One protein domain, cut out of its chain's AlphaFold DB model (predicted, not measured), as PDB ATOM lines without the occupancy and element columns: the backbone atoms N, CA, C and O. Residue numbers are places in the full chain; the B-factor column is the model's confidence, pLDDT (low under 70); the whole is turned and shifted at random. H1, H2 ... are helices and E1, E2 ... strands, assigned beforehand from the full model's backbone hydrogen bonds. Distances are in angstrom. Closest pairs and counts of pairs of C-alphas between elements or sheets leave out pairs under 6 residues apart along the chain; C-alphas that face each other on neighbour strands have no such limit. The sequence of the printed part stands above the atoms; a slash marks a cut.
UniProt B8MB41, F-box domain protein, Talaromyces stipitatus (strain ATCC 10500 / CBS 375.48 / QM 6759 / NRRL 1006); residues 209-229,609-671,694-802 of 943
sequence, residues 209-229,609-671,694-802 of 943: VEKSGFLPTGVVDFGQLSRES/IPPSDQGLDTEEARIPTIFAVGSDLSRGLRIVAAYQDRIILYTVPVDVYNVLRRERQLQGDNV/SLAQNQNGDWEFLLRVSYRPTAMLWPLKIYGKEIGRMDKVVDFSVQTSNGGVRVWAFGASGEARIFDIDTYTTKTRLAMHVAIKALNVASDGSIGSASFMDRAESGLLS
ATOM      1  N   VAL A 209      -0.555  29.753   3.938       66.62
ATOM      2  CA  VAL A 209      -1.989  29.366   3.949       66.62
ATOM      3  C   VAL A 209      -2.229  28.045   3.191       66.62
ATOM      4  O   VAL A 209      -3.267  27.402   3.325       66.62
ATOM      5  N   GLU A 210      -1.261  27.633   2.375       66.69
ATOM      6  CA  GLU A 210      -1.290  26.417   1.562       66.69
ATOM      7  C   GLU A 210      -0.841  25.183   2.366       66.69
ATOM      8  O   GLU A 210      -0.038  25.289   3.293       66.69
ATOM      9  N   LYS A 211      -1.290  23.983   1.964       68.00
ATOM     10  CA  LYS A 211      -0.761  22.712   2.500       68.00
ATOM     11  C   LYS A 211       0.755  22.600   2.258       68.00
ATOM     12  O   LYS A 211       1.273  23.172   1.293       68.00
ATOM     13  N   SER A 212       1.441  21.777   3.063       71.38
ATOM     14  CA  SER A 212       2.868  21.435   2.892       71.38
ATOM     15  C   SER A 212       3.215  21.109   1.435       71.38
ATOM     16  O   SER A 212       4.206  21.606   0.908       71.38
ATOM     17  N   GLY A 213       2.358  20.343   0.750       79.38
ATOM     18  CA  GLY A 213       2.622  19.858  -0.609       79.38
ATOM     19  C   GLY A 213       3.807  18.891  -0.661       79.38
ATOM     20  O   GLY A 213       4.419  18.719  -1.707       79.38
ATOM     21  N   PHE A 214       4.112  18.281   0.484       86.56
ATOM     22  CA  PHE A 214       5.079  17.215   0.692       86.56
ATOM     23  C   PHE A 214       4.416  16.126   1.529       86.56
ATOM     24  O   PHE A 214       3.573  16.427   2.382       86.56
ATOM     25  N   LEU A 215       4.815  14.878   1.296       83.62
ATOM     26  CA  LEU A 215       4.374  13.717   2.061       83.62
ATOM     27  C   LEU A 215       5.567  12.847   2.472       83.62
ATOM     28  O   LEU A 215       6.476  12.659   1.661       83.62
ATOM     29  N   PRO A 216       5.529  12.237   3.670       86.31
ATOM     30  CA  PRO A 216       6.408  11.128   4.015       86.31
ATOM     31  C   PRO A 216       6.125   9.916   3.112       86.31
ATOM     32  O   PRO A 216       5.039   9.335   3.189       86.31
ATOM     33  N   THR A 217       7.053   9.539   2.238       86.69
ATOM     34  CA  THR A 217       6.898   8.427   1.275       86.69
ATOM     35  C   THR A 217       7.582   7.139   1.714       86.69
ATOM     36  O   THR A 217       7.158   6.060   1.294       86.69
ATOM     37  N   GLY A 218       8.573   7.224   2.604       88.31
ATOM     38  CA  GLY A 218       9.235   6.050   3.165       88.31
ATOM     39  C   GLY A 218       9.893   6.284   4.524       88.31
ATOM     40  O   GLY A 218      10.148   7.424   4.918       88.31
ATOM     41  N   VAL A 219      10.168   5.181   5.221       91.81
ATOM     42  CA  VAL A 219      10.906   5.106   6.489       91.81
ATOM     43  C   VAL A 219      11.937   3.984   6.400       91.81
ATOM     44  O   VAL A 219      11.636   2.905   5.887       91.81
ATOM     45  N   VAL A 220      13.138   4.226   6.922       93.75
ATOM     46  CA  VAL A 220      14.197   3.219   7.056       93.75
ATOM     47  C   VAL A 220      14.650   3.154   8.514       93.75
ATOM     48  O   VAL A 220      15.081   4.168   9.059       93.75
ATOM     49  N   ASP A 221      14.565   1.980   9.145       93.38
ATOM     50  CA  ASP A 221      15.123   1.744  10.483       93.38
ATOM     51  C   ASP A 221      16.549   1.182  10.393       93.38
ATOM     52  O   ASP A 221      16.764   0.071   9.902       93.38
ATOM     53  N   PHE A 222      17.523   1.939  10.904       93.75
ATOM     54  CA  PHE A 222      18.908   1.505  11.108       93.75
ATOM     55  C   PHE A 222      19.179   1.039  12.551       93.75
ATOM     56  O   PHE A 222      20.293   0.616  12.862       93.75
ATOM     57  N   GLY A 223      18.194   1.095  13.455       89.19
ATOM     58  CA  GLY A 223      18.346   0.877  14.895       89.19
ATOM     59  C   GLY A 223      18.985  -0.459  15.283       89.19
ATOM     60  O   GLY A 223      19.703  -0.532  16.286       89.19
ATOM     61  N   GLN A 224      18.824  -1.511  14.473       87.50
ATOM     62  CA  GLN A 224      19.462  -2.815  14.712       87.50
ATOM     63  C   GLN A 224      20.999  -2.757  14.630       87.50
ATOM     64  O   GLN A 224      21.674  -3.510  15.339       87.50
ATOM     65  N   LEU A 225      21.567  -1.810  13.872       87.25
ATOM     66  CA  LEU A 225      23.015  -1.581  13.786       87.25
ATOM     67  C   LEU A 225      23.631  -1.139  15.127       87.25
ATOM     68  O   LEU A 225      24.821  -1.342  15.350       87.25
ATOM     69  N   SER A 226      22.846  -0.586  16.061       78.94
ATOM     70  CA  SER A 226      23.320  -0.265  17.422       78.94
ATOM     71  C   SER A 226      23.484  -1.503  18.323       78.94
ATOM     72  O   SER A 226      24.239  -1.483  19.299       78.94
ATOM     73  N   ARG A 227      22.776  -2.601  18.011       65.31
ATOM     74  CA  ARG A 227      22.687  -3.797  18.867       65.31
ATOM     75  C   ARG A 227      23.842  -4.770  18.648       65.31
ATOM     76  O   ARG A 227      24.372  -5.315  19.614       65.31
ATOM     77  N   GLU A 228      24.234  -4.963  17.392       56.03
ATOM     78  CA  GLU A 228      25.154  -6.020  16.947       56.03
ATOM     79  C   GLU A 228      26.348  -5.478  16.122       56.03
ATOM     80  O   GLU A 228      26.903  -6.192  15.294       56.03
ATOM     81  N   SER A 229      26.810  -4.245  16.380       51.41
ATOM     82  CA  SER A 229      27.965  -3.596  15.709       51.41
ATOM     83  C   SER A 229      29.340  -4.268  15.948       51.41
ATOM     84  O   SER A 229      30.383  -3.607  15.913       51.41
ATOM     85  N   ILE A 609      13.907  32.768   6.683       90.19
ATOM     86  CA  ILE A 609      12.876  33.071   7.684       90.19
ATOM     87  C   ILE A 609      11.962  31.850   7.887       90.19
ATOM     88  O   ILE A 609      11.173  31.551   6.981       90.19
ATOM     89  N   PRO A 610      12.026  31.147   9.035       89.12
ATOM     90  CA  PRO A 610      11.129  30.027   9.315       89.12
ATOM     91  C   PRO A 610       9.668  30.493   9.466       89.12
ATOM     92  O   PRO A 610       9.426  31.661   9.791       89.12
ATOM     93  N   PRO A 611       8.669  29.615   9.251       85.44
ATOM     94  CA  PRO A 611       7.266  29.977   9.434       85.44
ATOM     95  C   PRO A 611       6.952  30.201  10.920       85.44
ATOM     96  O   PRO A 611       6.996  29.256  11.714       85.44
ATOM     97  N   SER A 612       6.620  31.441  11.288       72.94
ATOM     98  CA  SER A 612       6.259  31.822  12.659       72.94
ATOM     99  C   SER A 612       4.972  31.137  13.123       72.94
ATOM    100  O   SER A 612       3.915  31.335  12.520       72.94
ATOM    101  N   ASP A 613       5.045  30.405  14.234       60.19
ATOM    102  CA  ASP A 613       3.862  29.915  14.942       60.19
ATOM    103  C   ASP A 613       3.335  31.023  15.863       60.19
ATOM    104  O   ASP A 613       4.078  31.596  16.659       60.19
ATOM    105  N   GLN A 614       2.042  31.347  15.772       51.59
ATOM    106  CA  GLN A 614       1.435  32.443  16.539       51.59
ATOM    107  C   GLN A 614       1.231  32.070  18.022       51.59
ATOM    108  O   GLN A 614       0.099  31.892  18.471       51.59
ATOM    109  N   GLY A 615       2.320  31.960  18.792       45.34
ATOM    110  CA  GLY A 615       2.243  31.801  20.249       45.34
ATOM    111  C   GLY A 615       3.521  31.440  21.018       45.34
ATOM    112  O   GLY A 615       3.495  31.561  22.239       45.34
ATOM    113  N   LEU A 616       4.612  31.003  20.371       46.69
ATOM    114  CA  LEU A 616       5.771  30.393  21.061       46.69
ATOM    115  C   LEU A 616       7.141  30.821  20.488       46.69
ATOM    116  O   LEU A 616       8.041  30.014  20.280       46.69
ATOM    117  N   ASP A 617       7.309  32.124  20.267       51.53
ATOM    118  CA  ASP A 617       8.567  32.734  19.806       51.53
ATOM    119  C   ASP A 617       9.614  32.825  20.948       51.53
ATOM    120  O   ASP A 617       9.894  33.900  21.481       51.53
ATOM    121  N   THR A 618      10.205  31.690  21.341       59.78
ATOM    122  CA  THR A 618      11.473  31.675  22.096       59.78
ATOM    123  C   THR A 618      12.654  31.805  21.131       59.78
ATOM    124  O   THR A 618      12.607  31.297  20.011       59.78
ATOM    125  N   GLU A 619      13.743  32.464  21.543       58.75
ATOM    126  CA  GLU A 619      14.927  32.634  20.674       58.75
ATOM    127  C   GLU A 619      15.546  31.282  20.266       58.75
ATOM    128  O   GLU A 619      15.980  31.107  19.129       58.75
ATOM    129  N   GLU A 620      15.498  30.285  21.153       59.72
ATOM    130  CA  GLU A 620      15.964  28.917  20.886       59.72
ATOM    131  C   GLU A 620      15.172  28.218  19.768       59.72
ATOM    132  O   GLU A 620      15.734  27.407  19.037       59.72
ATOM    133  N   ALA A 621      13.889  28.552  19.574       64.62
ATOM    134  CA  ALA A 621      13.079  28.013  18.479       64.62
ATOM    135  C   ALA A 621      13.453  28.599  17.100       64.62
ATOM    136  O   ALA A 621      13.037  28.065  16.070       64.62
ATOM    137  N   ARG A 622      14.245  29.682  17.058       73.94
ATOM    138  CA  ARG A 622      14.708  30.327  15.816       73.94
ATOM    139  C   ARG A 622      16.064  29.819  15.320       73.94
ATOM    140  O   ARG A 622      16.442  30.171  14.206       73.94
ATOM    141  N   ILE A 623      16.777  29.007  16.104       83.81
ATOM    142  CA  ILE A 623      18.091  28.451  15.743       83.81
ATOM    143  C   ILE A 623      17.907  27.052  15.129       83.81
ATOM    144  O   ILE A 623      17.319  26.184  15.779       83.81
ATOM    145  N   PRO A 624      18.415  26.778  13.913       90.75
ATOM    146  CA  PRO A 624      18.313  25.448  13.327       90.75
ATOM    147  C   PRO A 624      19.330  24.469  13.932       90.75
ATOM    148  O   PRO A 624      20.519  24.770  14.057       90.75
ATOM    149  N   THR A 625      18.873  23.260  14.258       86.69
ATOM    150  CA  THR A 625      19.677  22.191  14.878       86.69
ATOM    151  C   THR A 625      20.583  21.471  13.877       86.69
ATOM    152  O   THR A 625      21.664  21.004  14.242       86.69
ATOM    153  N   ILE A 626      20.180  21.418  12.605       91.06
ATOM    154  CA  ILE A 626      20.960  20.939  11.455       91.06
ATOM    155  C   ILE A 626      20.356  21.493  10.155       91.06
ATOM    156  O   ILE A 626      19.164  21.804  10.102       91.06
ATOM    157  N   PHE A 627      21.174  21.650   9.112       96.25
ATOM    158  CA  PHE A 627      20.744  22.062   7.778       96.25
ATOM    159  C   PHE A 627      21.675  21.511   6.692       96.25
ATOM    160  O   PHE A 627      22.838  21.233   6.965       96.25
ATOM    161  N   ALA A 628      21.155  21.387   5.470       95.75
ATOM    162  CA  ALA A 628      21.889  20.952   4.282       95.75
ATOM    163  C   ALA A 628      21.370  21.659   3.016       95.75
ATOM    164  O   ALA A 628      20.253  22.186   2.994       95.75
ATOM    165  N   VAL A 629      22.171  21.644   1.948       94.69
ATOM    166  CA  VAL A 629      21.828  22.187   0.622       94.69
ATOM    167  C   VAL A 629      21.790  21.075  -0.425       94.69
ATOM    168  O   VAL A 629      22.569  20.127  -0.359       94.69
ATOM    169  N   GLY A 630      20.875  21.183  -1.389       92.56
ATOM    170  CA  GLY A 630      20.807  20.284  -2.538       92.56
ATOM    171  C   GLY A 630      22.055  20.385  -3.414       92.56
ATOM    172  O   GLY A 630      22.553  21.481  -3.667       92.56
ATOM    173  N   SER A 631      22.550  19.235  -3.866       88.19
ATOM    174  CA  SER A 631      23.814  19.124  -4.600       88.19
ATOM    175  C   SER A 631      23.734  19.641  -6.040       88.19
ATOM    176  O   SER A 631      24.662  20.313  -6.496       88.19
ATOM    177  N   ASP A 632      22.628  19.356  -6.735       87.69
ATOM    178  CA  ASP A 632      22.310  19.871  -8.070       87.69
ATOM    179  C   ASP A 632      21.729  21.290  -7.964       87.69
ATOM    180  O   ASP A 632      20.585  21.502  -7.544       87.69
ATOM    181  N   LEU A 633      22.546  22.261  -8.385       89.62
ATOM    182  CA  LEU A 633      22.243  23.692  -8.385       89.62
ATOM    183  C   LEU A 633      21.542  24.159  -9.675       89.62
ATOM    184  O   LEU A 633      21.164  25.329  -9.780       89.62
ATOM    185  N   SER A 634      21.317  23.275 -10.659       85.69
ATOM    186  CA  SER A 634      20.641  23.612 -11.924       85.69
ATOM    187  C   SER A 634      19.202  24.094 -11.722       85.69
ATOM    188  O   SER A 634      18.630  24.762 -12.586       85.69
ATOM    189  N   ARG A 635      18.625  23.781 -10.555       82.94
ATOM    190  CA  ARG A 635      17.259  24.117 -10.136       82.94
ATOM    191  C   ARG A 635      17.215  25.221  -9.074       82.94
ATOM    192  O   ARG A 635      16.163  25.428  -8.468       82.94
ATOM    193  N   GLY A 636      18.323  25.937  -8.874       90.56
ATOM    194  CA  GLY A 636      18.484  26.947  -7.827       90.56
ATOM    195  C   GLY A 636      18.722  26.319  -6.452       90.56
ATOM    196  O   GLY A 636      18.654  25.099  -6.293       90.56
ATOM    197  N   LEU A 637      19.009  27.145  -5.444       93.00
ATOM    198  CA  LEU A 637      19.324  26.645  -4.103       93.00
ATOM    199  C   LEU A 637      18.072  26.059  -3.444       93.00
ATOM    200  O   LEU A 637      17.094  26.775  -3.217       93.00
ATOM    201  N   ARG A 638      18.123  24.775  -3.076       93.38
ATOM    202  CA  ARG A 638      17.159  24.136  -2.167       93.38
ATOM    203  C   ARG A 638      17.879  23.829  -0.870       93.38
ATOM    204  O   ARG A 638      18.874  23.113  -0.881       93.38
ATOM    205  N   ILE A 639      17.411  24.410   0.226       96.25
ATOM    206  CA  ILE A 639      18.066  24.329   1.533       96.25
ATOM    207  C   ILE A 639      17.045  23.779   2.517       96.25
ATOM    208  O   ILE A 639      15.953  24.333   2.635       96.25
ATOM    209  N   VAL A 640      17.384  22.705   3.218       97.06
ATOM    210  CA  VAL A 640      16.534  22.117   4.260       97.06
ATOM    211  C   VAL A 640      17.176  22.377   5.612       97.06
ATOM    212  O   VAL A 640      18.388  22.244   5.752       97.06
ATOM    213  N   ALA A 641      16.371  22.747   6.604       96.69
ATOM    214  CA  ALA A 641      16.819  22.960   7.973       96.69
ATOM    215  C   ALA A 641      15.795  22.428   8.985       96.69
ATOM    216  O   ALA A 641      14.587  22.597   8.801       96.69
ATOM    217  N   ALA A 642      16.288  21.812  10.058       94.19
ATOM    218  CA  ALA A 642      15.494  21.381  11.201       94.19
ATOM    219  C   ALA A 642      15.470  22.487  12.262       94.19
ATOM    220  O   ALA A 642      16.522  22.988  12.654       94.19
ATOM    221  N   TYR A 643      14.281  22.840  12.745       90.56
ATOM    222  CA  TYR A 643      14.058  23.737  13.878       90.56
ATOM    223  C   TYR A 643      13.279  22.941  14.925       90.56
ATOM    224  O   TYR A 643      12.072  22.747  14.783       90.56
ATOM    225  N   GLN A 644      13.981  22.423  15.935       86.25
ATOM    226  CA  GLN A 644      13.449  21.416  16.866       86.25
ATOM    227  C   GLN A 644      12.929  20.179  16.101       86.25
ATOM    228  O   GLN A 644      13.737  19.491  15.481       86.25
ATOM    229  N   ASP A 645      11.618  19.910  16.107       87.75
ATOM    230  CA  ASP A 645      10.990  18.829  15.336       87.75
ATOM    231  C   ASP A 645      10.609  19.231  13.896       87.75
ATOM    232  O   ASP A 645      10.278  18.368  13.083       87.75
ATOM    233  N   ARG A 646      10.615  20.529  13.565       90.75
ATOM    234  CA  ARG A 646      10.050  21.085  12.322       90.75
ATOM    235  C   ARG A 646      11.067  21.055  11.186       90.75
ATOM    236  O   ARG A 646      12.117  21.686  11.279       90.75
ATOM    237  N   ILE A 647      10.737  20.395  10.073       94.19
ATOM    238  CA  ILE A 647      11.583  20.353   8.873       94.19
ATOM    239  C   ILE A 647      11.104  21.421   7.886       94.19
ATOM    240  O   ILE A 647       9.978  21.362   7.378       94.19
ATOM    241  N   ILE A 648      11.969  22.397   7.608       94.38
ATOM    242  CA  ILE A 648      11.661  23.582   6.806       94.38
ATOM    243  C   ILE A 648      12.506  23.594   5.526       94.38
ATOM    244  O   ILE A 648      13.734  23.559   5.588       94.38
ATOM    245  N   LEU A 649      11.848  23.698   4.370       94.75
ATOM    246  CA  LEU A 649      12.468  23.909   3.061       94.75
ATOM    247  C   LEU A 649      12.513  25.401   2.713       94.75
ATOM    248  O   LEU A 649      11.505  26.102   2.806       94.75
ATOM    249  N   TYR A 650      13.657  25.856   2.217       94.50
ATOM    250  CA  TYR A 650      13.860  27.149   1.574       94.50
ATOM    251  C   TYR A 650      14.232  26.932   0.103       94.50
ATOM    252  O   TYR A 650      14.942  25.986  -0.240       94.50
ATOM    253  N   THR A 651      13.752  27.816  -0.771       92.44
ATOM    254  CA  THR A 651      14.038  27.805  -2.213       92.44
ATOM    255  C   THR A 651      14.527  29.187  -2.636       92.44
ATOM    256  O   THR A 651      13.826  30.172  -2.405       92.44
ATOM    257  N   VAL A 652      15.671  29.247  -3.318       92.75
ATOM    258  CA  VAL A 652      16.083  30.396  -4.137       92.75
ATOM    259  C   VAL A 652      15.880  30.017  -5.610       92.75
ATOM    260  O   VAL A 652      16.443  29.008  -6.041       92.75
ATOM    261  N   PRO A 653      15.082  30.773  -6.390       92.56
ATOM    262  CA  PRO A 653      14.909  30.537  -7.826       92.56
ATOM    263  C   PRO A 653      16.251  30.549  -8.572       92.56
ATOM    264  O   PRO A 653      17.166  31.270  -8.172       92.56
ATOM    265  N   VAL A 654      16.404  29.769  -9.650       91.81
ATOM    266  CA  VAL A 654      17.720  29.645 -10.302       91.81
ATOM    267  C   VAL A 654      18.152  30.938 -10.994       91.81
ATOM    268  O   VAL A 654      19.318  31.297 -10.894       91.81
ATOM    269  N   ASP A 655      17.229  31.689 -11.597       91.25
ATOM    270  CA  ASP A 655      17.551  32.947 -12.279       91.25
ATOM    271  C   ASP A 655      18.022  34.004 -11.247       91.25
ATOM    272  O   ASP A 655      18.952  34.776 -11.485       91.25
ATOM    273  N   VAL A 656      17.434  33.974 -10.042       89.50
ATOM    274  CA  VAL A 656      17.798  34.802  -8.872       89.50
ATOM    275  C   VAL A 656      19.153  34.383  -8.293       89.50
ATOM    276  O   VAL A 656      19.993  35.223  -7.978       89.50
ATOM    277  N   TYR A 657      19.405  33.080  -8.193       90.06
ATOM    278  CA  TYR A 657      20.706  32.538  -7.804       90.06
ATOM    279  C   TYR A 657      21.802  32.867  -8.839       90.06
ATOM    280  O   TYR A 657      22.930  33.198  -8.471       90.06
ATOM    281  N   ASN A 658      21.458  32.904 -10.127       88.38
ATOM    282  CA  ASN A 658      22.339  33.375 -11.191       88.38
ATOM    283  C   ASN A 658      22.657  34.879 -11.057       88.38
ATOM    284  O   ASN A 658      23.720  35.298 -11.513       88.38
ATOM    285  N   VAL A 659      21.797  35.710 -10.443       83.94
ATOM    286  CA  VAL A 659      22.152  37.095 -10.052       83.94
ATOM    287  C   VAL A 659      23.184  37.084  -8.921       83.94
ATOM    288  O   VAL A 659      24.243  37.685  -9.090       83.94
ATOM    289  N   LEU A 660      22.927  36.347  -7.828       81.31
ATOM    290  CA  LEU A 660      23.858  36.217  -6.690       81.31
ATOM    291  C   LEU A 660      25.267  35.798  -7.136       81.31
ATOM    292  O   LEU A 660      26.252  36.443  -6.781       81.31
ATOM    293  N   ARG A 661      25.367  34.741  -7.955       82.56
ATOM    294  CA  ARG A 661      26.651  34.232  -8.462       82.56
ATOM    295  C   ARG A 661      27.403  35.282  -9.285       82.56
ATOM    296  O   ARG A 661      28.588  35.490  -9.034       82.56
ATOM    297  N   ARG A 662      26.727  35.966 -10.217       78.44
ATOM    298  CA  ARG A 662      27.347  36.999 -11.070       78.44
ATOM    299  C   ARG A 662      27.805  38.210 -10.268       78.44
ATOM    300  O   ARG A 662      28.928  38.664 -10.460       78.44
ATOM    301  N   GLU A 663      26.972  38.709  -9.355       73.69
ATOM    302  CA  GLU A 663      27.382  39.782  -8.450       73.69
ATOM    303  C   GLU A 663      28.616  39.358  -7.656       73.69
ATOM    304  O   GLU A 663      29.598  40.096  -7.607       73.69
ATOM    305  N   ARG A 664      28.610  38.145  -7.090       72.06
ATOM    306  CA  ARG A 664      29.725  37.688  -6.272       72.06
ATOM    307  C   ARG A 664      31.025  37.508  -7.061       72.06
ATOM    308  O   ARG A 664      32.095  37.786  -6.525       72.06
ATOM    309  N   GLN A 665      30.952  37.064  -8.313       68.88
ATOM    310  CA  GLN A 665      32.119  37.010  -9.196       68.88
ATOM    311  C   GLN A 665      32.692  38.426  -9.419       68.88
ATOM    312  O   GLN A 665      33.878  38.636  -9.190       68.88
ATOM    313  N   LEU A 666      31.841  39.412  -9.728       63.56
ATOM    314  CA  LEU A 666      32.236  40.810  -9.974       63.56
ATOM    315  C   LEU A 666      32.680  41.582  -8.711       63.56
ATOM    316  O   LEU A 666      33.422  42.557  -8.808       63.56
ATOM    317  N   GLN A 667      32.263  41.158  -7.513       56.41
ATOM    318  CA  GLN A 667      32.771  41.704  -6.244       56.41
ATOM    319  C   GLN A 667      34.262  41.390  -6.009       56.41
ATOM    320  O   GLN A 667      34.882  42.039  -5.165       56.41
ATOM    321  N   GLY A 668      34.839  40.416  -6.728       51.59
ATOM    322  CA  GLY A 668      36.267  40.093  -6.661       51.59
ATOM    323  C   GLY A 668      37.174  41.203  -7.204       51.59
ATOM    324  O   GLY A 668      38.286  41.374  -6.712       51.59
ATOM    325  N   ASP A 669      36.676  42.018  -8.136       47.06
ATOM    326  CA  ASP A 669      37.465  43.006  -8.887       47.06
ATOM    327  C   ASP A 669      37.663  44.338  -8.125       47.06
ATOM    328  O   ASP A 669      37.814  45.402  -8.720       47.06
ATOM    329  N   ASN A 670      37.639  44.305  -6.788       44.94
ATOM    330  CA  ASN A 670      37.729  45.441  -5.850       44.94
ATOM    331  C   ASN A 670      36.578  46.476  -5.888       44.94
ATOM    332  O   ASN A 670      36.512  47.343  -5.012       44.94
ATOM    333  N   VAL A 671      35.635  46.406  -6.835       46.03
ATOM    334  CA  VAL A 671      34.675  47.500  -7.117       46.03
ATOM    335  C   VAL A 671      33.444  47.547  -6.183       46.03
ATOM    336  O   VAL A 671      32.308  47.676  -6.647       46.03
ATOM    337  N   SER A 694      13.401  45.798  10.461       46.00
ATOM    338  CA  SER A 694      14.013  45.079   9.326       46.00
ATOM    339  C   SER A 694      14.634  45.950   8.225       46.00
ATOM    340  O   SER A 694      13.931  46.489   7.380       46.00
ATOM    341  N   LEU A 695      15.972  45.960   8.155       48.38
ATOM    342  CA  LEU A 695      16.720  46.458   6.987       48.38
ATOM    343  C   LEU A 695      16.582  45.532   5.762       48.38
ATOM    344  O   LEU A 695      16.655  45.994   4.631       48.38
ATOM    345  N   ALA A 696      16.363  44.232   5.988       57.81
ATOM    346  CA  ALA A 696      16.214  43.235   4.933       57.81
ATOM    347  C   ALA A 696      14.833  43.317   4.263       57.81
ATOM    348  O   ALA A 696      13.810  43.328   4.964       57.81
ATOM    349  N   GLN A 697      14.791  43.325   2.928       63.19
ATOM    350  CA  GLN A 697      13.532  43.417   2.178       63.19
ATOM    351  C   GLN A 697      12.755  42.087   2.221       63.19
ATOM    352  O   GLN A 697      13.336  40.999   2.231       63.19
ATOM    353  N   ASN A 698      11.421  42.171   2.239       65.06
ATOM    354  CA  ASN A 698      10.531  41.009   2.183       65.06
ATOM    355  C   ASN A 698      10.186  40.712   0.713       65.06
ATOM    356  O   ASN A 698       9.416  41.475   0.138       65.06
ATOM    357  N   GLN A 699      10.685  39.620   0.125       66.75
ATOM    358  CA  GLN A 699      10.270  39.217  -1.225       66.75
ATOM    359  C   GLN A 699       9.180  38.141  -1.166       66.75
ATOM    360  O   GLN A 699       9.300  37.152  -0.444       66.75
ATOM    361  N   ASN A 700       8.096  38.349  -1.919       65.31
ATOM    362  CA  ASN A 700       6.893  37.502  -1.894       65.31
ATOM    363  C   ASN A 700       6.861  36.446  -3.023       65.31
ATOM    364  O   ASN A 700       5.821  35.838  -3.267       65.31
ATOM    365  N   GLY A 701       7.984  36.226  -3.716       72.19
ATOM    366  CA  GLY A 701       8.079  35.310  -4.860       72.19
ATOM    367  C   GLY A 701       7.865  35.964  -6.231       72.19
ATOM    368  O   GLY A 701       7.894  35.258  -7.233       72.19
ATOM    369  N   ASP A 702       7.678  37.284  -6.277       83.19
ATOM    370  CA  ASP A 702       7.915  38.082  -7.479       83.19
ATOM    371  C   ASP A 702       9.330  38.668  -7.394       83.19
ATOM    372  O   ASP A 702       9.702  39.254  -6.377       83.19
ATOM    373  N   TRP A 703      10.119  38.453  -8.440       84.81
ATOM    374  CA  TRP A 703      11.527  38.827  -8.546       84.81
ATOM    375  C   TRP A 703      11.780  39.742  -9.746       84.81
ATOM    376  O   TRP A 703      12.933  40.044 -10.052       84.81
ATOM    377  N   GLU A 704      10.721  40.218 -10.411       82.00
ATOM    378  CA  GLU A 704      10.809  41.014 -11.634       82.00
ATOM    379  C   GLU A 704      11.732  42.231 -11.497       82.00
ATOM    380  O   GLU A 704      12.521  42.502 -12.398       82.00
ATOM    381  N   PHE A 705      11.702  42.924 -10.355       76.44
ATOM    382  CA  PHE A 705      12.619  44.033 -10.084       76.44
ATOM    383  C   PHE A 705      14.091  43.587 -10.132       76.44
ATOM    384  O   PHE A 705      14.892  44.184 -10.846       76.44
ATOM    385  N   LEU A 706      14.447  42.515  -9.416       77.00
ATOM    386  CA  LEU A 706      15.825  42.012  -9.342       77.00
ATOM    387  C   LEU A 706      16.323  41.505 -10.707       77.00
ATOM    388  O   LEU A 706      17.504  41.624 -11.014       77.00
ATOM    389  N   LEU A 707      15.421  40.943 -11.516       80.62
ATOM    390  CA  LEU A 707      15.741  40.325 -12.805       80.62
ATOM    391  C   LEU A 707      15.731  41.321 -13.981       80.62
ATOM    392  O   LEU A 707      16.401  41.072 -14.980       80.62
ATOM    393  N   ARG A 708      15.018  42.454 -13.874       71.88
ATOM    394  CA  ARG A 708      15.034  43.548 -14.869       71.88
ATOM    395  C   ARG A 708      16.205  44.524 -14.702       71.88
ATOM    396  O   ARG A 708      16.533  45.231 -15.652       71.88
ATOM    397  N   VAL A 709      16.803  44.613 -13.514       61.44
ATOM    398  CA  VAL A 709      17.891  45.560 -13.215       61.44
ATOM    399  C   VAL A 709      19.185  45.125 -13.919       61.44
ATOM    400  O   VAL A 709      19.879  44.206 -13.492       61.44
ATOM    401  N   SER A 710      19.493  45.791 -15.036       48.91
ATOM    402  CA  SER A 710      20.662  45.519 -15.888       48.91
ATOM    403  C   SER A 710      21.974  46.093 -15.345       48.91
ATOM    404  O   SER A 710      23.045  45.556 -15.626       48.91
ATOM    405  N   TYR A 711      21.903  47.159 -14.545       45.22
ATOM    406  CA  TYR A 711      23.047  47.754 -13.856       45.22
ATOM    407  C   TYR A 711      23.148  47.233 -12.425       45.22
ATOM    408  O   TYR A 711      22.163  47.267 -11.701       45.22
ATOM    409  N   ARG A 712      24.356  46.781 -12.047       52.53
ATOM    410  CA  ARG A 712      24.817  46.377 -10.699       52.53
ATOM    411  C   ARG A 712      23.750  46.469  -9.589       52.53
ATOM    412  O   ARG A 712      23.454  47.589  -9.169       52.53
ATOM    413  N   PRO A 713      23.261  45.338  -9.036       49.38
ATOM    414  CA  PRO A 713      22.455  45.344  -7.820       49.38
ATOM    415  C   PRO A 713      23.149  46.169  -6.730       49.38
ATOM    416  O   PRO A 713      24.194  45.785  -6.206       49.38
ATOM    417  N   THR A 714      22.612  47.353  -6.433       51.25
ATOM    418  CA  THR A 714      23.223  48.262  -5.463       51.25
ATOM    419  C   THR A 714      23.214  47.593  -4.094       51.25
ATOM    420  O   THR A 714      22.235  46.940  -3.735       51.25
ATOM    421  N   ALA A 715      24.238  47.823  -3.267       47.66
ATOM    422  CA  ALA A 715      24.338  47.230  -1.926       47.66
ATOM    423  C   ALA A 715      23.164  47.586  -0.970       47.66
ATOM    424  O   ALA A 715      23.059  47.038   0.122       47.66
ATOM    425  N   MET A 716      22.255  48.469  -1.403       49.94
ATOM    426  CA  MET A 716      20.938  48.766  -0.822       49.94
ATOM    427  C   MET A 716      19.904  47.625  -0.945       49.94
ATOM    428  O   MET A 716      18.875  47.664  -0.268       49.94
ATOM    429  N   LEU A 717      20.120  46.643  -1.829       57.75
ATOM    430  CA  LEU A 717      19.188  45.529  -2.063       57.75
ATOM    431  C   LEU A 717      19.356  44.374  -1.072       57.75
ATOM    432  O   LEU A 717      18.415  43.610  -0.872       57.75
ATOM    433  N   TRP A 718      20.522  44.255  -0.436       66.88
ATOM    434  CA  TRP A 718      20.875  43.097   0.382       66.88
ATOM    435  C   TRP A 718      20.882  43.407   1.891       66.88
ATOM    436  O   TRP A 718      21.227  44.518   2.298       66.88
ATOM    437  N   PRO A 719      20.559  42.423   2.752       74.56
ATOM    438  CA  PRO A 719      20.142  41.067   2.401       74.56
ATOM    439  C   PRO A 719      18.635  40.961   2.100       74.56
ATOM    440  O   PRO A 719      17.815  41.699   2.649       74.56
ATOM    441  N   LEU A 720      18.254  39.992   1.265       80.25
ATOM    442  CA  LEU A 720      16.852  39.669   0.969       80.25
ATOM    443  C   LEU A 720      16.349  38.525   1.860       80.25
ATOM    444  O   LEU A 720      17.088  37.599   2.188       80.25
ATOM    445  N   LYS A 721      15.074  38.558   2.254       85.62
ATOM    446  CA  LYS A 721      14.459  37.444   2.991       85.62
ATOM    447  C   LYS A 721      13.885  36.402   2.047       85.62
ATOM    448  O   LYS A 721      13.106  36.749   1.160       85.62
ATOM    449  N   ILE A 722      14.177  35.138   2.332       88.88
ATOM    450  CA  ILE A 722      13.500  33.987   1.733       88.88
ATOM    451  C   ILE A 722      12.690  33.264   2.809       88.88
ATOM    452  O   ILE A 722      13.193  32.959   3.892       88.88
ATOM    453  N   TYR A 723      11.409  33.032   2.534       90.06
ATOM    454  CA  TYR A 723      10.493  32.413   3.489       90.06
ATOM    455  C   TYR A 723      10.503  30.893   3.353       90.06
ATOM    456  O   TYR A 723      10.433  30.352   2.246       90.06
ATOM    457  N   GLY A 724      10.579  30.216   4.493       90.69
ATOM    458  CA  GLY A 724      10.546  28.765   4.570       90.69
ATOM    459  C   GLY A 724       9.142  28.194   4.393       90.69
ATOM    460  O   GLY A 724       8.131  28.868   4.623       90.69
ATOM    461  N   LYS A 725       9.079  26.917   4.025       89.19
ATOM    462  CA  LYS A 725       7.863  26.103   4.022       89.19
ATOM    463  C   LYS A 725       8.072  24.868   4.891       89.19
ATOM    464  O   LYS A 725       9.075  24.182   4.738       89.19
ATOM    465  N   GLU A 726       7.139  24.580   5.792       90.69
ATOM    466  CA  GLU A 726       7.172  23.342   6.582       90.69
ATOM    467  C   GLU A 726       6.783  22.158   5.686       90.69
ATOM    468  O   GLU A 726       5.697  22.148   5.098       90.69
ATOM    469  N   ILE A 727       7.693  21.190   5.549       91.31
ATOM    470  CA  ILE A 727       7.519  20.016   4.676       91.31
ATOM    471  C   ILE A 727       7.234  18.727   5.456       91.31
ATOM    472  O   ILE A 727       6.694  17.779   4.890       91.31
ATOM    473  N   GLY A 728       7.553  18.698   6.752       89.75
ATOM    474  CA  GLY A 728       7.374  17.535   7.617       89.75
ATOM    475  C   GLY A 728       7.891  17.767   9.037       89.75
ATOM    476  O   GLY A 728       8.372  18.856   9.358       89.75
ATOM    477  N   ARG A 729       7.794  16.731   9.879       89.94
ATOM    478  CA  ARG A 729       8.279  16.734  11.270       89.94
ATOM    479  C   ARG A 729       9.014  15.443  11.634       89.94
ATOM    480  O   ARG A 729       8.648  14.359  11.165       89.94
ATOM    481  N   MET A 730      10.045  15.564  12.467       90.12
ATOM    482  CA  MET A 730      10.870  14.468  12.986       90.12
ATOM    483  C   MET A 730      11.668  14.949  14.206       90.12
ATOM    484  O   MET A 730      12.342  15.970  14.122       90.12
ATOM    485  N   ASP A 731      11.623  14.222  15.327       87.31
ATOM    486  CA  ASP A 731      12.436  14.557  16.506       87.31
ATOM    487  C   ASP A 731      13.932  14.283  16.252       87.31
ATOM    488  O   ASP A 731      14.287  13.312  15.582       87.31
ATOM    489  N   LYS A 732      14.802  15.132  16.817       88.25
ATOM    490  CA  LYS A 732      16.275  15.002  16.820       88.25
ATOM    491  C   LYS A 732      16.875  14.575  15.471       88.25
ATOM    492  O   LYS A 732      17.646  13.616  15.408       88.25
ATOM    493  N   VAL A 733      16.556  15.307  14.402       93.25
ATOM    494  CA  VAL A 733      17.287  15.187  13.130       93.25
ATOM    495  C   VAL A 733      18.762  15.537  13.361       93.25
ATOM    496  O   VAL A 733      19.065  16.565  13.969       93.25
ATOM    497  N   VAL A 734      19.668  14.679  12.891       92.31
ATOM    498  CA  VAL A 734      21.129  14.835  13.006       92.31
ATOM    499  C   VAL A 734      21.819  15.093  11.668       92.31
ATOM    500  O   VAL A 734      22.878  15.712  11.672       92.31
ATOM    501  N   ASP A 735      21.225  14.670  10.546       95.06
ATOM    502  CA  ASP A 735      21.721  14.954   9.191       95.06
ATOM    503  C   ASP A 735      20.581  14.933   8.148       95.06
ATOM    504  O   ASP A 735      19.491  14.410   8.411       95.06
ATOM    505  N   PHE A 736      20.830  15.484   6.957       97.38
ATOM    506  CA  PHE A 736      19.899  15.525   5.826       97.38
ATOM    507  C   PHE A 736      20.578  15.135   4.507       97.38
ATOM    508  O   PHE A 736      21.677  15.595   4.213       97.38
ATOM    509  N   SER A 737      19.862  14.421   3.633       96.25
ATOM    510  CA  SER A 737      20.132  14.473   2.188       96.25
ATOM    511  C   SER A 737      19.042  15.256   1.462       96.25
ATOM    512  O   SER A 737      17.855  15.094   1.749       96.25
ATOM    513  N   VAL A 738      19.442  16.091   0.502       94.62
ATOM    514  CA  VAL A 738      18.555  16.924  -0.316       94.62
ATOM    515  C   VAL A 738      18.851  16.635  -1.788       94.62
ATOM    516  O   VAL A 738      19.895  17.012  -2.312       94.62
ATOM    517  N   GLN A 739      17.927  15.950  -2.458       91.25
ATOM    518  CA  GLN A 739      18.060  15.508  -3.845       91.25
ATOM    519  C   GLN A 739      17.149  16.358  -4.744       91.25
ATOM    520  O   GLN A 739      15.927  16.355  -4.585       91.25
ATOM    521  N   THR A 740      17.751  17.108  -5.671       84.69
ATOM    522  CA  THR A 740      17.094  18.137  -6.513       84.69
ATOM    523  C   THR A 740      17.043  17.801  -8.009       84.69
ATOM    524  O   THR A 740      16.423  18.523  -8.795       84.69
ATOM    525  N   SER A 741      17.645  16.671  -8.395       71.50
ATOM    526  CA  SER A 741      17.682  16.159  -9.767       71.50
ATOM    527  C   SER A 741      16.289  16.033 -10.395       71.50
ATOM    528  O   SER A 741      15.300  15.771  -9.705       71.50
ATOM    529  N   ASN A 742      16.212  16.145 -11.724       66.25
ATOM    530  CA  ASN A 742      14.977  16.005 -12.511       66.25
ATOM    531  C   ASN A 742      13.867  17.026 -12.169       66.25
ATOM    532  O   ASN A 742      12.700  16.804 -12.492       66.25
ATOM    533  N   GLY A 743      14.207  18.154 -11.527       63.69
ATOM    534  CA  GLY A 743      13.264  19.247 -11.250       63.69
ATOM    535  C   GLY A 743      12.250  18.959 -10.135       63.69
ATOM    536  O   GLY A 743      11.285  19.716  -9.980       63.69
ATOM    537  N   GLY A 744      12.457  17.875  -9.380       77.12
ATOM    538  CA  GLY A 744      11.747  17.568  -8.141       77.12
ATOM    539  C   GLY A 744      12.554  17.960  -6.900       77.12
ATOM    540  O   GLY A 744      13.620  18.563  -6.992       77.12
ATOM    541  N   VAL A 745      12.039  17.596  -5.725       87.94
ATOM    542  CA  VAL A 745      12.759  17.656  -4.449       87.94
ATOM    543  C   VAL A 745      12.397  16.410  -3.647       87.94
ATOM    544  O   VAL A 745      11.216  16.168  -3.381       87.94
ATOM    545  N   ARG A 746      13.417  15.644  -3.265       91.69
ATOM    546  CA  ARG A 746      13.356  14.553  -2.292       91.69
ATOM    547  C   ARG A 746      14.261  14.907  -1.116       91.69
ATOM    548  O   ARG A 746      15.383  15.371  -1.319       91.69
ATOM    549  N   VAL A 747      13.778  14.697   0.103       95.12
ATOM    550  CA  VAL A 747      14.518  14.986   1.336       95.12
ATOM    551  C   VAL A 747      14.577  13.731   2.192       95.12
ATOM    552  O   VAL A 747      13.539  13.192   2.560       95.12
ATOM    553  N   TRP A 748      15.783  13.299   2.541       96.81
ATOM    554  CA  TRP A 748      16.014  12.308   3.588       96.81
ATOM    555  C   TRP A 748      16.363  13.045   4.875       96.81
ATOM    556  O   TRP A 748      17.297  13.842   4.870       96.81
ATOM    557  N   ALA A 749      15.647  12.779   5.962       97.19
ATOM    558  CA  ALA A 749      15.992  13.249   7.300       97.19
ATOM    559  C   ALA A 749      16.449  12.055   8.144       97.19
ATOM    560  O   ALA A 749      15.721  11.067   8.238       97.19
ATOM    561  N   PHE A 750      17.636  12.139   8.744       96.69
ATOM    562  CA  PHE A 750      18.215  11.082   9.577       96.69
ATOM    563  C   PHE A 750      18.128  11.486  11.051       96.69
ATOM    564  O   PHE A 750      18.593  12.564  11.419       96.69
ATOM    565  N   GLY A 751      17.519  10.654  11.896       92.62
ATOM    566  CA  GLY A 751      17.286  10.933  13.315       92.62
ATOM    567  C   GLY A 751      18.287  10.256  14.250       92.62
ATOM    568  O   GLY A 751      18.797   9.173  13.970       92.62
ATOM    569  N   ALA A 752      18.511  10.854  15.423       89.81
ATOM    570  CA  ALA A 752      19.386  10.312  16.473       89.81
ATOM    571  C   ALA A 752      18.963   8.923  17.011       89.81
ATOM    572  O   ALA A 752      19.743   8.265  17.696       89.81
ATOM    573  N   SER A 753      17.737   8.476  16.721       88.50
ATOM    574  CA  SER A 753      17.227   7.133  17.030       88.50
ATOM    575  C   SER A 753      17.785   6.028  16.124       88.50
ATOM    576  O   SER A 753      17.695   4.856  16.485       88.50
ATOM    577  N   GLY A 754      18.331   6.379  14.954       90.81
ATOM    578  CA  GLY A 754      18.574   5.437  13.858       90.81
ATOM    579  C   GLY A 754      17.410   5.335  12.863       90.81
ATOM    580  O   GLY A 754      17.539   4.633  11.869       90.81
ATOM    581  N   GLU A 755      16.299   6.041  13.076       93.06
ATOM    582  CA  GLU A 755      15.226   6.168  12.083       93.06
ATOM    583  C   GLU A 755      15.622   7.177  10.989       93.06
ATOM    584  O   GLU A 755      16.209   8.220  11.286       93.06
ATOM    585  N   ALA A 756      15.255   6.917   9.733       95.38
ATOM    586  CA  ALA A 756      15.338   7.878   8.634       95.38
ATOM    587  C   ALA A 756      13.991   8.018   7.907       95.38
ATOM    588  O   ALA A 756      13.317   7.021   7.659       95.38
ATOM    589  N   ARG A 757      13.612   9.246   7.533       94.12
ATOM    590  CA  ARG A 757      12.343   9.573   6.849       94.12
ATOM    591  C   ARG A 757      12.592  10.168   5.469       94.12
ATOM    592  O   ARG A 757      13.399  11.088   5.339       94.12
ATOM    593  N   ILE A 758      11.854   9.695   4.466       93.25
ATOM    594  CA  ILE A 758      11.858  10.227   3.097       93.25
ATOM    595  C   ILE A 758      10.637  11.133   2.917       93.25
ATOM    596  O   ILE A 758       9.508  10.683   3.104       93.25
ATOM    597  N   PHE A 759      10.851  12.385   2.519       91.44
ATOM    598  CA  PHE A 759       9.806  13.340   2.153       91.44
ATOM    599  C   PHE A 759       9.915  13.682   0.663       91.44
ATOM    600  O   PHE A 759      10.932  14.211   0.212       91.44
ATOM    601  N   ASP A 760       8.848  13.426  -0.093       88.19
ATOM    602  CA  ASP A 760       8.731  13.761  -1.517       88.19
ATOM    603  C   ASP A 760       7.623  14.803  -1.743       88.19
ATOM    604  O   ASP A 760       6.648  14.858  -0.988       88.19
ATOM    605  N   ILE A 761       7.731  15.599  -2.817       85.06
ATOM    606  CA  ILE A 761       6.644  16.492  -3.272       85.06
ATOM    607  C   ILE A 761       5.353  15.682  -3.471       85.06
ATOM    608  O   ILE A 761       5.353  14.676  -4.190       85.06
ATOM    609  N   ASP A 762       4.245  16.159  -2.905       77.19
ATOM    610  CA  ASP A 762       2.928  15.548  -3.069       77.19
ATOM    611  C   ASP A 762       2.401  15.739  -4.496       77.19
ATOM    612  O   ASP A 762       1.886  16.793  -4.872       77.19
ATOM    613  N   THR A 763       2.519  14.676  -5.286       71.06
ATOM    614  CA  THR A 763       1.865  14.519  -6.590       71.06
ATOM    615  C   THR A 763       0.845  13.378  -6.564       71.06
ATOM    616  O   THR A 763       0.449  12.890  -7.620       71.06
ATOM    617  N   TYR A 764       0.486  12.887  -5.372       60.75
ATOM    618  CA  TYR A 764      -0.278  11.653  -5.180       60.75
ATOM    619  C   TYR A 764      -1.669  11.902  -4.592       60.75
ATOM    620  O   TYR A 764      -2.561  11.075  -4.796       60.75
ATOM    621  N   THR A 765      -1.883  13.016  -3.878       58.84
ATOM    622  CA  THR A 765      -3.220  13.357  -3.380       58.84
ATOM    623  C   THR A 765      -4.075  14.063  -4.418       58.84
ATOM    624  O   THR A 765      -3.645  14.933  -5.175       58.84
ATOM    625  N   THR A 766      -5.347  13.684  -4.434       64.50
ATOM    626  CA  THR A 766      -6.388  14.268  -5.280       64.50
ATOM    627  C   THR A 766      -7.675  14.386  -4.461       64.50
ATOM    628  O   THR A 766      -7.745  13.925  -3.321       64.50
ATOM    629  N   LYS A 767      -8.744  14.955  -5.037       60.41
ATOM    630  CA  LYS A 767     -10.070  14.926  -4.390       60.41
ATOM    631  C   LYS A 767     -10.596  13.500  -4.158       60.41
ATOM    632  O   LYS A 767     -11.394  13.308  -3.253       60.41
ATOM    633  N   THR A 768     -10.150  12.522  -4.951       56.88
ATOM    634  CA  THR A 768     -10.551  11.109  -4.848       56.88
ATOM    635  C   THR A 768      -9.532  10.235  -4.113       56.88
ATOM    636  O   THR A 768      -9.854   9.104  -3.764       56.88
ATOM    637  N   ARG A 769      -8.309  10.723  -3.857       69.50
ATOM    638  CA  ARG A 769      -7.254  10.017  -3.113       69.50
ATOM    639  C   ARG A 769      -6.701  10.906  -1.997       69.50
ATOM    640  O   ARG A 769      -5.821  11.733  -2.224       69.50
ATOM    641  N   LEU A 770      -7.224  10.727  -0.784       71.25
ATOM    642  CA  LEU A 770      -6.760  11.441   0.408       71.25
ATOM    643  C   LEU A 770      -5.401  10.910   0.889       71.25
ATOM    644  O   LEU A 770      -5.083   9.736   0.710       71.25
ATOM    645  N   ALA A 771      -4.627  11.772   1.557       68.31
ATOM    646  CA  ALA A 771      -3.271  11.467   2.019       68.31
ATOM    647  C   ALA A 771      -3.184  10.209   2.897       68.31
ATOM    648  O   ALA A 771      -2.204   9.481   2.799       68.31
ATOM    649  N   MET A 772      -4.185   9.927   3.730       69.50
ATOM    650  CA  MET A 772      -4.173   8.739   4.592       69.50
ATOM    651  C   MET A 772      -4.247   7.408   3.817       69.50
ATOM    652  O   MET A 772      -3.767   6.414   4.326       69.50
ATOM    653  N   HIS A 773      -4.720   7.389   2.560       69.25
ATOM    654  CA  HIS A 773      -4.770   6.184   1.705       69.25
ATOM    655  C   HIS A 773      -3.577   6.097   0.728       69.25
ATOM    656  O   HIS A 773      -3.698   5.596  -0.400       69.25
ATOM    657  N   VAL A 774      -2.429   6.663   1.103       73.56
ATOM    658  CA  VAL A 774      -1.166   6.529   0.366       73.56
ATOM    659  C   VAL A 774      -0.197   5.797   1.279       73.56
ATOM    660  O   VAL A 774       0.281   6.382   2.253       73.56
ATOM    661  N   ALA A 775       0.054   4.528   0.955       78.19
ATOM    662  CA  ALA A 775       0.960   3.673   1.704       78.19
ATOM    663  C   ALA A 775       2.377   4.256   1.773       78.19
ATOM    664  O   ALA A 775       2.793   5.052   0.923       78.19
ATOM    665  N   ILE A 776       3.126   3.833   2.785       84.69
ATOM    666  CA  ILE A 776       4.497   4.271   3.041       84.69
ATOM    667  C   ILE A 776       5.420   3.068   2.888       84.69
ATOM    668  O   ILE A 776       5.122   1.990   3.399       84.69
ATOM    669  N   LYS A 777       6.541   3.240   2.184       87.06
ATOM    670  CA  LYS A 777       7.572   2.202   2.078       87.06
ATOM    671  C   LYS A 777       8.325   2.094   3.405       87.06
ATOM    672  O   LYS A 777       9.008   3.039   3.788       87.06
ATOM    673  N   ALA A 778       8.226   0.969   4.095       89.12
ATOM    674  CA  ALA A 778       8.977   0.692   5.314       89.12
ATOM    675  C   ALA A 778      10.096  -0.313   5.025       89.12
ATOM    676  O   ALA A 778       9.852  -1.365   4.431       89.12
ATOM    677  N   LEU A 779      11.323   0.011   5.436       90.88
ATOM    678  CA  LEU A 779      12.499  -0.840   5.270       90.88
ATOM    679  C   LEU A 779      13.240  -0.991   6.601       90.88
ATOM    680  O   LEU A 779      13.434  -0.017   7.324       90.88
ATOM    681  N   ASN A 780      13.703  -2.202   6.899       91.00
ATOM    682  CA  ASN A 780      14.522  -2.484   8.077       91.00
ATOM    683  C   ASN A 780      15.935  -2.880   7.644       91.00
ATOM    684  O   ASN A 780      16.097  -3.772   6.809       91.00
ATOM    685  N   VAL A 781      16.954  -2.261   8.234       92.19
ATOM    686  CA  VAL A 781      18.356  -2.650   8.052       92.19
ATOM    687  C   VAL A 781      18.740  -3.638   9.152       92.19
ATOM    688  O   VAL A 781      18.558  -3.372  10.340       92.19
ATOM    689  N   ALA A 782      19.246  -4.802   8.750       89.81
ATOM    690  CA  ALA A 782      19.710  -5.844   9.655       89.81
ATOM    691  C   ALA A 782      21.089  -5.502  10.251       89.81
ATOM    692  O   ALA A 782      21.797  -4.616   9.776       89.81
ATOM    693  N   SER A 783      21.492  -6.211  11.307       86.19
ATOM    694  CA  SER A 783      22.730  -5.936  12.054       86.19
ATOM    695  C   SER A 783      24.035  -6.068  11.255       86.19
ATOM    696  O   SER A 783      25.043  -5.442  11.590       86.19
ATOM    697  N   ASP A 784      24.031  -6.857  10.185       84.62
ATOM    698  CA  ASP A 784      25.138  -7.014   9.238       84.62
ATOM    699  C   ASP A 784      25.223  -5.874   8.204       84.62
ATOM    700  O   ASP A 784      26.181  -5.809   7.430       84.62
ATOM    701  N   GLY A 785      24.248  -4.959   8.210       87.88
ATOM    702  CA  GLY A 785      24.087  -3.875   7.246       87.88
ATOM    703  C   GLY A 785      23.183  -4.207   6.061       87.88
ATOM    704  O   GLY A 785      22.886  -3.303   5.280       87.88
ATOM    705  N   SER A 786      22.740  -5.455   5.909       89.88
ATOM    706  CA  SER A 786      21.912  -5.877   4.777       89.88
ATOM    707  C   SER A 786      20.479  -5.341   4.896       89.88
ATOM    708  O   SER A 786      19.959  -5.135   5.994       89.88
ATOM    709  N   ILE A 787      19.806  -5.130   3.763       89.44
ATOM    710  CA  ILE A 787      18.392  -4.724   3.745       89.44
ATOM    711  C   ILE A 787      17.522  -5.959   4.009       89.44
ATOM    712  O   ILE A 787      17.512  -6.906   3.227       89.44
ATOM    713  N   GLY A 788      16.788  -5.946   5.120       81.56
ATOM    714  CA  GLY A 788      15.917  -7.036   5.546       81.56
ATOM    715  C   GLY A 788      14.533  -6.975   4.895       81.56
ATOM    716  O   GLY A 788      14.380  -7.019   3.669       81.56
ATOM    717  N   SER A 789      13.495  -6.902   5.733       76.38
ATOM    718  CA  SER A 789      12.123  -6.696   5.274       76.38
ATOM    719  C   SER A 789      11.961  -5.315   4.633       76.38
ATOM    720  O   SER A 789      12.410  -4.303   5.175       76.38
ATOM    721  N   ALA A 790      11.290  -5.302   3.482       82.31
ATOM    722  CA  ALA A 790      10.861  -4.103   2.778       82.31
ATOM    723  C   ALA A 790       9.403  -4.314   2.343       82.31
ATOM    724  O   ALA A 790       9.110  -5.248   1.591       82.31
ATOM    725  N   SER A 791       8.496  -3.491   2.860       83.44
ATOM    726  CA  SER A 791       7.045  -3.658   2.715       83.44
ATOM    727  C   SER A 791       6.342  -2.308   2.649       83.44
ATOM    728  O   SER A 791       6.878  -1.295   3.100       83.44
ATOM    729  N   PHE A 792       5.112  -2.289   2.150       83.06
ATOM    730  CA  PHE A 792       4.215  -1.160   2.378       83.06
ATOM    731  C   PHE A 792       3.570  -1.236   3.775       83.06
ATOM    732  O   PHE A 792       3.202  -2.313   4.236       83.06
ATOM    733  N   MET A 793       3.445  -0.090   4.447       80.25
ATOM    734  CA  MET A 793       2.741   0.095   5.726       80.25
ATOM    735  C   MET A 793       1.693   1.204   5.612       80.25
ATOM    736  O   MET A 793       1.811   2.084   4.747       80.25
ATOM    737  N   ASP A 794       0.695   1.204   6.501       75.75
ATOM    738  CA  ASP A 794      -0.257   2.308   6.559       75.75
ATOM    739  C   ASP A 794       0.345   3.580   7.179       75.75
ATOM    740  O   ASP A 794       1.211   3.562   8.062       75.75
ATOM    741  N   ARG A 795      -0.150   4.728   6.715       75.56
ATOM    742  CA  ARG A 795       0.283   6.039   7.188       75.56
ATOM    743  C   ARG A 795      -0.137   6.305   8.638       75.56
ATOM    744  O   ARG A 795       0.609   7.002   9.325       75.56
ATOM    745  N   ALA A 796      -1.246   5.749   9.133       66.50
ATOM    746  CA  ALA A 796      -1.607   5.855  10.547       66.50
ATOM    747  C   ALA A 796      -0.704   4.988  11.440       66.50
ATOM    748  O   ALA A 796      -0.209   5.475  12.456       66.50
ATOM    749  N   GLU A 797      -0.418   3.750  11.027       59.09
ATOM    750  CA  GLU A 797       0.443   2.812  11.765       59.09
ATOM    751  C   GLU A 797       1.897   3.294  11.873       59.09
ATOM    752  O   GLU A 797       2.544   3.107  12.900       59.09
ATOM    753  N   SER A 798       2.405   3.971  10.839       61.94
ATOM    754  CA  SER A 798       3.787   4.474  10.782       61.94
ATOM    755  C   SER A 798       4.159   5.556  11.816       61.94
ATOM    756  O   SER A 798       5.300   6.010  11.838       61.94
ATOM    757  N   GLY A 799       3.207   6.060  12.612       58.75
ATOM    758  CA  GLY A 799       3.431   7.171  13.551       58.75
ATOM    759  C   GLY A 799       3.702   8.535  12.893       58.75
ATOM    760  O   GLY A 799       3.877   9.536  13.588       58.75
ATOM    761  N   LEU A 800       3.702   8.612  11.556       59.78
ATOM    762  CA  LEU A 800       3.960   9.841  10.794       59.78
ATOM    763  C   LEU A 800       2.768  10.809  10.780       59.78
ATOM    764  O   LEU A 800       2.928  11.979  10.434       59.78
ATOM    765  N   LEU A 801       1.587  10.360  11.218       51.56
ATOM    766  CA  LEU A 801       0.462  11.226  11.571       51.56
ATOM    767  C   LEU A 801       0.628  11.821  12.979       51.56
ATOM    768  O   LEU A 801      -0.256  11.694  13.827       51.56
ATOM    769  N   SER A 802       1.728  12.542  13.223       39.12
ATOM    770  CA  SER A 802       1.762  13.501  14.332       39.12
ATOM    771  C   SER A 802       0.645  14.531  14.093       39.12
ATOM    772  O   SER A 802       0.671  15.195  13.048       39.12
TER     773      SER A 802
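Overview. This is residues 209 to 229, 609 to 671 and 694 to 802 of the 943 residues of the protein "F-box domain protein" of Talaromyces stipitatus (strain ATCC 10500 / CBS 375.48 / QM 6759 / NRRL 1006) (UniProt B8MB41). What does this domain look like? It is a sandwich of two sheets, only partly face to face, with their strands crossed; E10 and E11 of the larger sheet run beyond the smaller one, and H3 and H4 lie at the opposite end of the long axis. What makes it up? The 193 printed residues hold four named helices and eleven named strands, in the order E1 H1 H2 E2 E3 E4 H3 H4 E5 E6 E7 E8 E9 E10 E11, a mixed class with under half of the residues in named elements. The larger sheet, E7 E8 E9 E1 E10 E11, is mixed, and the smaller, E2 E3 E4 E6, antiparallel. How spread out is it? It is only just loose, close to compact, with a radius of gyration of the C-alphas of 19.8 A and spans of 59, 43 and 38 A.

Along the chain. Where is the larger sheet? E1, residues 214 to 221, starts at C-alpha 214 (5.079, 17.215, 0.692) and is 20.9 A long. The others are E7, 733 to 739; E8, 746 to 751; E9, 755 to 761, 20.4 A; E10, 776 to 781; and E11, 787 to 793, ending at C-alpha 793 (2.741, 0.095, 5.726). Where is the rest? The smaller sheet has E2, 626 to 629; E3, 638 to 643; E4, 646 to 651; and E6, 725 to 729. H3, 654 to 669, is 23.9 A long; H1 is 223 to 226, H2 619 to 622, H4 704 to 708 and E5 720 to 723.

Arrangement. How is the larger, strongly twisted sheet paired? E7, E8 and E9 form a meander, each strand the antiparallel neighbour of the one before, with N 737 and O 748, and N 747 and O 759, both 2.9 A, within hydrogen-bond range. E1 is antiparallel to E9, with N 217 and O 758 at 2.8 A, and parallel to E10, with N 219 and O 777 at 2.8 A; E10 and E11 are a hairpin, with N 778 and O 791 at 2.8 A. How does the smaller sheet face it? E2, E3 and E4 are another meander, with N 628 and O 640, and N 641 and O 648, both 2.9 A; E6 is antiparallel to E4, with N 649 and O 725 at 2.8 A. The sheets' strands stand at 46 degrees; the closest C-alphas of E2 and E7 are those of Ala 628 and Phe 736, 6.0 A apart. Where are the helices and E5? H3 touches H4 with residues 655 to 659 alone, the closest C-alphas being Val 656 and Leu 707, 7.1 A; H1 only grazes the larger sheet, and H2 is only just not on the smaller, with 4 pairs of C-alphas within 10 A. E5 pairs with no named strand and runs on into E6 at 43 degrees. Are the helix backbones complete? Every O i to N i+4 pair is within hydrogen-bond range in H4, and 10 of 12 in H3; H1 and H2 are too short for one.

Size, cuts and confidence. How large is it, and where is it cut? The C-alphas farthest apart, Glu 228 and Tyr 711, are 62.0 A apart. Residues 230 to 608 and 672 to 693 are not printed, with C-alpha gaps of 40.5 A and 26.5 A. Which links are long, and where is confidence low? H4 to E5 and E9 to E10 are long; the printed part's mean pLDDT is 78.5, with 57 residues under 70, among them 613 to 621, which include 613 to 619 that stand free.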